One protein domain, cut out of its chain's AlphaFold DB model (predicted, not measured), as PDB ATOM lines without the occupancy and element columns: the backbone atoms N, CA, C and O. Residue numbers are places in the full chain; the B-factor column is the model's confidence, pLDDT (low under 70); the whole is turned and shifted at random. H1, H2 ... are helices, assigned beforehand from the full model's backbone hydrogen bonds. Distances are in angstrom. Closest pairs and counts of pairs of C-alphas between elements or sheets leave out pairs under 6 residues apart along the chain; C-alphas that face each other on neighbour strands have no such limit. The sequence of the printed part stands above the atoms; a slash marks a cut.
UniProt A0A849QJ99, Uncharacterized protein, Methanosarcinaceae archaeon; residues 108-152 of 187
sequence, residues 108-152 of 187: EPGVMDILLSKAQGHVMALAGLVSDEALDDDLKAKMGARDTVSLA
ATOM      1  N   GLU A 108     236.741 171.195 162.883       91.75
ATOM      2  CA  GLU A 108     236.169 170.322 161.863       91.75
ATOM      3  C   GLU A 108     234.643 170.220 162.082       91.75
ATOM      4  O   GLU A 108     234.199 170.208 163.236       91.75
ATOM      5  N   PRO A 109     233.818 170.209 161.014       90.06
ATOM      6  CA  PRO A 109     232.361 170.244 161.149       90.06
ATOM      7  C   PRO A 109     231.771 169.107 161.996       90.06
ATOM      8  O   PRO A 109     230.834 169.345 162.748       90.06
ATOM      9  N   GLY A 110     232.324 167.897 161.919       88.62
ATOM     10  CA  GLY A 110     231.880 166.719 162.663       88.62
ATOM     11  C   GLY A 110     232.178 166.721 164.167       88.62
ATOM     12  O   GLY A 110     231.610 165.897 164.886       88.62
ATOM     13  N   VAL A 111     233.028 167.624 164.669       93.06
ATOM     14  CA  VAL A 111     233.308 167.789 166.114       93.06
ATOM     15  C   VAL A 111     232.927 169.165 166.663       93.06
ATOM     16  O   VAL A 111     233.055 169.395 167.869       93.06
ATOM     17  N   MET A 112     232.436 170.073 165.816       93.19
ATOM     18  CA  MET A 112     232.118 171.451 166.201       93.19
ATOM     19  C   MET A 112     231.091 171.519 167.337       93.19
ATOM     20  O   MET A 112     231.280 172.270 168.292       93.19
ATOM     21  N   ASP A 113     230.058 170.678 167.289       92.88
ATOM     22  CA  ASP A 113     229.016 170.616 168.321       92.88
ATOM     23  C   ASP A 113     229.593 170.230 169.695       92.88
ATOM     24  O   ASP A 113     229.254 170.808 170.734       92.88
ATOM     25  N   ILE A 114     230.537 169.283 169.710       93.06
ATOM     26  CA  ILE A 114     231.212 168.833 170.934       93.06
ATOM     27  C   ILE A 114     232.135 169.933 171.469       93.06
ATOM     28  O   ILE A 114     232.187 170.172 172.674       93.06
ATOM     29  N   LEU A 115     232.842 170.647 170.593       93.81
ATOM     30  CA  LEU A 115     233.685 171.773 171.001       93.81
ATOM     31  C   LEU A 115     232.856 172.919 171.597       93.81
ATOM     32  O   LEU A 115     233.242 173.484 172.622       93.81
ATOM     33  N   LEU A 116     231.706 173.233 171.000       94.25
ATOM     34  CA  LEU A 116     230.839 174.315 171.462       94.25
ATOM     35  C   LEU A 116     230.165 173.975 172.797       94.25
ATOM     36  O   LEU A 116     230.155 174.794 173.717       94.25
ATOM     37  N   SER A 117     229.680 172.741 172.944       93.00
ATOM     38  CA  SER A 117     229.145 172.244 174.219       93.00
ATOM     39  C   SER A 117     230.212 172.195 175.318       93.00
ATOM     40  O   SER A 117     229.942 172.592 176.452       93.00
ATOM     41  N   LYS A 118     231.451 171.800 174.992       93.06
ATOM     42  CA  LYS A 118     232.589 171.856 175.920       93.06
ATOM     43  C   LYS A 118     232.893 173.293 176.351       93.06
ATOM     44  O   LYS A 118     233.072 173.542 177.542       93.06
ATOM     45  N   ALA A 119     232.891 174.247 175.419       93.25
ATOM     46  CA  ALA A 119     233.072 175.663 175.729       93.25
ATOM     47  C   ALA A 119     231.963 176.194 176.651       93.25
ATOM     48  O   ALA A 119     232.256 176.834 177.660       93.25
ATOM     49  N   GLN A 120     230.699 175.859 176.372       93.38
ATOM     50  CA  GLN A 120     229.578 176.195 177.250       93.38
ATOM     51  C   GLN A 120     229.747 175.574 178.645       93.38
ATOM     52  O   GLN A 120     229.504 176.244 179.646       93.38
ATOM     53  N   GLY A 121     230.191 174.318 178.728       92.00
ATOM     54  CA  GLY A 121     230.504 173.652 179.991       92.00
ATOM     55  C   GLY A 121     231.580 174.387 180.793       92.00
ATOM     56  O   GLY A 121     231.403 174.599 181.989       92.00
ATOM     57  N   HIS A 122     232.653 174.841 180.137       92.94
ATOM     58  CA  HIS A 122     233.709 175.626 180.781       92.94
ATOM     59  C   HIS A 122     233.211 176.979 181.300       92.94
ATOM     60  O   HIS A 122     233.535 177.343 182.428       92.94
ATOM     61  N   VAL A 123     232.394 177.696 180.522       90.81
ATOM     62  CA  VAL A 123     231.791 178.967 180.961       90.81
ATOM     63  C   VAL A 123     230.883 178.746 182.168       90.81
ATOM     64  O   VAL A 123     230.982 179.480 183.141       90.81
ATOM     65  N   MET A 124     230.045 177.709 182.143       89.44
ATOM     66  CA  MET A 124     229.137 177.395 183.252       89.44
ATOM     67  C   MET A 124     229.892 176.969 184.517       89.44
ATOM     68  O   MET A 124     229.517 177.362 185.616       89.44
ATOM     69  N   ALA A 125     230.977 176.206 184.371       91.12
ATOM     70  CA  ALA A 125     231.834 175.831 185.494       91.12
ATOM     71  C   ALA A 125     232.551 177.047 186.103       91.12
ATOM     72  O   ALA A 125     232.661 177.145 187.321       91.12
ATOM     73  N   LEU A 126     233.011 177.985 185.266       89.62
ATOM     74  CA  LEU A 126     233.606 179.237 185.731       89.62
ATOM     75  C   LEU A 126     232.563 180.126 186.417       89.62
ATOM     76  O   LEU A 126     232.835 180.661 187.485       89.62
ATOM     77  N   ALA A 127     231.367 180.244 185.841       88.00
ATOM     78  CA  ALA A 127     230.274 181.033 186.398       88.00
ATOM     79  C   ALA A 127     229.871 180.554 187.807       88.00
ATOM     80  O   ALA A 127     229.605 181.381 188.668       88.00
ATOM     81  N   GLY A 128     229.933 179.245 188.082       86.62
ATOM     82  CA  GLY A 128     229.707 178.692 189.426       86.62
ATOM     83  C   GLY A 128     230.801 178.983 190.463       86.62
ATOM     84  O   GLY A 128     230.574 178.764 191.649       86.62
ATOM     85  N   LEU A 129     231.985 179.447 190.048       88.06
ATOM     86  CA  LEU A 129     233.117 179.723 190.945       88.06
ATOM     87  C   LEU A 129     233.350 181.226 191.175       88.06
ATOM     88  O   LEU A 129     234.047 181.610 192.114       88.06
ATOM     89  N   VAL A 130     232.811 182.076 190.302       87.25
ATOM     90  CA  VAL A 130     233.002 183.530 190.330       87.25
ATOM     91  C   VAL A 130     231.850 184.201 191.097       87.25
ATOM     92  O   VAL A 130     230.754 183.660 191.180       87.25
ATOM     93  N   SER A 131     232.097 185.371 191.696       82.00
ATOM     94  CA  SER A 131     231.085 186.139 192.433       82.00
ATOM     95  C   SER A 131     229.981 186.710 191.530       82.00
ATOM     96  O   SER A 131     230.251 187.132 190.406       82.00
ATOM     97  N   ASP A 132     228.761 186.826 192.070       78.62
ATOM     98  CA  ASP A 132     227.539 187.282 191.373       78.62
ATOM     99  C   ASP A 132     227.652 188.638 190.654       78.62
ATOM    100  O   ASP A 132     226.883 188.933 189.737       78.62
ATOM    101  N   GLU A 133     228.603 189.481 191.043       80.12
ATOM    102  CA  GLU A 133     228.848 190.791 190.428       80.12
ATOM    103  C   GLU A 133     229.573 190.707 189.080       80.12
ATOM    104  O   GLU A 133     229.465 191.632 188.277       80.12
ATOM    105  N   ALA A 134     230.288 189.614 188.808       79.69
ATOM    106  CA  ALA A 134     230.980 189.408 187.536       79.69
ATOM    107  C   ALA A 134     230.178 188.550 186.538       79.69
ATOM    108  O   ALA A 134     230.646 188.333 185.419       79.69
ATOM    109  N   LEU A 135     228.991 188.065 186.926       83.19
ATOM    110  CA  LEU A 135     228.074 187.349 186.039       83.19
ATOM    111  C   LEU A 135     227.123 188.321 185.328       83.19
ATOM    112  O   LEU A 135     226.551 189.217 185.957       83.19
ATOM    113  N   ASP A 136     226.906 188.093 184.034       85.94
ATOM    114  CA  ASP A 136     225.861 188.761 183.257       85.94
ATOM    115  C   ASP A 136     224.466 188.175 183.562       85.94
ATOM    116  O   ASP A 136     224.316 187.093 184.142       85.94
ATOM    117  N   ASP A 137     223.418 188.917 183.197       82.62
ATOM    118  CA  ASP A 137     222.030 188.536 183.494       82.62
ATOM    119  C   ASP A 137     221.621 187.233 182.778       82.62
ATOM    120  O   ASP A 137     220.866 186.419 183.320       82.62
ATOM    121  N   ASP A 138     222.189 186.986 181.593       84.19
ATOM    122  CA  ASP A 138     221.947 185.782 180.796       84.19
ATOM    123  C   ASP A 138     222.553 184.515 181.431       84.19
ATOM    124  O   ASP A 138     221.930 183.447 181.380       84.19
ATOM    125  N   LEU A 139     223.749 184.583 182.037       82.25
ATOM    126  CA  LEU A 139     224.339 183.445 182.752       82.25
ATOM    127  C   LEU A 139     223.633 183.189 184.083       82.25
ATOM    128  O   LEU A 139     223.400 182.025 184.409       82.25
ATOM    129  N   LYS A 140     223.209 184.238 184.800       81.88
ATOM    130  CA  LYS A 140     222.406 184.099 186.031       81.88
ATOM    131  C   LYS A 140     221.101 183.353 185.769       81.88
ATOM    132  O   LYS A 140     220.776 182.407 186.484       81.88
ATOM    133  N   ALA A 141     220.394 183.712 184.696       83.69
ATOM    134  CA  ALA A 141     219.172 183.023 184.292       83.69
ATOM    135  C   ALA A 141     219.419 181.538 183.955       83.69
ATOM    136  O   ALA A 141     218.648 180.664 184.356       83.69
ATOM    137  N   LYS A 142     220.517 181.229 183.251       82.31
ATOM    138  CA  LYS A 142     220.872 179.852 182.861       82.31
ATOM    139  C   LYS A 142     221.386 178.995 184.022       82.31
ATOM    140  O   LYS A 142     221.200 177.780 183.980       82.31
ATOM    141  N   MET A 143     222.010 179.589 185.039       77.31
ATOM    142  CA  MET A 143     222.403 178.891 186.269       77.31
ATOM    143  C   MET A 143     221.193 178.589 187.156       77.31
ATOM    144  O   MET A 143     221.015 177.439 187.549       77.31
ATOM    145  N   GLY A 144     220.300 179.565 187.354       73.25
ATOM    146  CA  GLY A 144     219.064 179.359 188.117       73.25
ATOM    147  C   GLY A 144     218.158 178.273 187.522       73.25
ATOM    148  O   GLY A 144     217.565 177.492 188.258       73.25
ATOM    149  N   ALA A 145     218.114 178.148 186.190       66.88
ATOM    150  CA  ALA A 145     217.404 177.060 185.507       66.88
ATOM    151  C   ALA A 145     218.060 175.673 185.688       66.88
ATOM    152  O   ALA A 145     217.418 174.645 185.473       66.88
ATOM    153  N   ARG A 146     219.344 175.620 186.061       58.34
ATOM    154  CA  ARG A 146     220.095 174.381 186.305       58.34
ATOM    155  C   ARG A 146     219.884 173.863 187.727       58.34
ATOM    156  O   ARG A 146     219.692 172.660 187.900       58.34
ATOM    157  N   ASP A 147     219.840 174.757 188.711       55.88
ATOM    158  CA  ASP A 147     219.584 174.407 190.115       55.88
ATOM    159  C   ASP A 147     218.195 173.778 190.304       55.88
ATOM    160  O   ASP A 147     218.045 172.796 191.031       55.88
ATOM    161  N   THR A 148     217.192 174.238 189.550       52.75
ATOM    162  CA  THR A 148     215.846 173.636 189.547       52.75
ATOM    163  C   THR A 148     215.804 172.220 188.967       52.75
ATOM    164  O   THR A 148     214.923 171.444 189.323       52.75
ATOM    165  N   VAL A 149     216.748 171.857 188.093       51.56
ATOM    166  CA  VAL A 149     216.836 170.505 187.507       51.56
ATOM    167  C   VAL A 149     217.663 169.569 188.395       51.56
ATOM    168  O   VAL A 149     217.369 168.379 188.458       51.56
ATOM    169  N   SER A 150     218.649 170.087 189.138       44.31
ATOM    170  CA  SER A 150     219.422 169.285 190.099       44.31
ATOM    171  C   SER A 150     218.637 168.941 191.372       44.31
ATOM    172  O   SER A 150     218.896 167.899 191.971       44.31
ATOM    173  N   LEU A 151     217.678 169.780 191.782       37.66
ATOM    174  CA  LEU A 151     216.802 169.529 192.937       37.66
ATOM    175  C   LEU A 151     215.694 168.498 192.657       37.66
ATOM    176  O   LEU A 151     215.184 167.896 193.590       37.66
ATOM    177  N   ALA A 152     215.348 168.241 191.391       41.00
ATOM    178  CA  ALA A 152     214.281 167.304 191.024       41.00
ATOM    179  C   ALA A 152     214.715 165.820 190.977       41.00
ATOM    180  O   ALA A 152     213.875 164.950 190.770       41.00
TER     181      ALA A 152
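This is residues 108 to 152 of the 187 residues of an uncharacterized protein of Methanosarcinaceae archaeon (UniProt A0A849QJ99). Two helices, H1 and then H2, make an open L, with their lines at 89 degrees, and the link of residues 128 to 136 loops round the corner where the end of H1 comes near the first part of H2. The two arms of the L stick out from this corner: residues 108 to 122, of which 112 to 122 belong to H1, and residues 144 to 152, which belong to H2. The printed part has 45 residues with two named helices and no named strand, and its class is all helix. The whole is loose, with a radius of gyration of the C-alphas of 12.6 A and spans of 35 by 28 by 16 A.

The printed part begins at Glu 108, with its C-alpha at (236.169, 170.322, 161.863). H1 holds residues 112 to 127 and is 22.4 A long from C-alpha 112 at (232.118, 171.451, 166.201) to C-alpha 127 at (230.274, 181.033, 186.398). H2 holds residues 137 to 152 and is 23.8 A long from first to last C-alpha, ending at (214.281, 167.304, 191.024).

H1 and H2 only just touch, with 3 pairs of C-alphas within 8 A. The closest C-alphas are those of Ala 127 and Leu 139, 7.4 A apart. H1 touches H2 with residues 124 to 127 alone, and H2 touches H1 with residues 139 to 143 alone. Their lines are about perpendicular, at 89 degrees, and their centres are 15.5 A apart. In H1 every O i to N i+4 pair is within hydrogen-bond range; in H2 8 of 12 are.

The two C-alphas farthest apart are those of Gly 110 and Glu 133, at 36.9 A. The printed part has no cut, and the link from H1 to H2, 9 residues, is short. The mean pLDDT of the printed part is 81.0; residues 145 to 152, which belong to H2, are under 70.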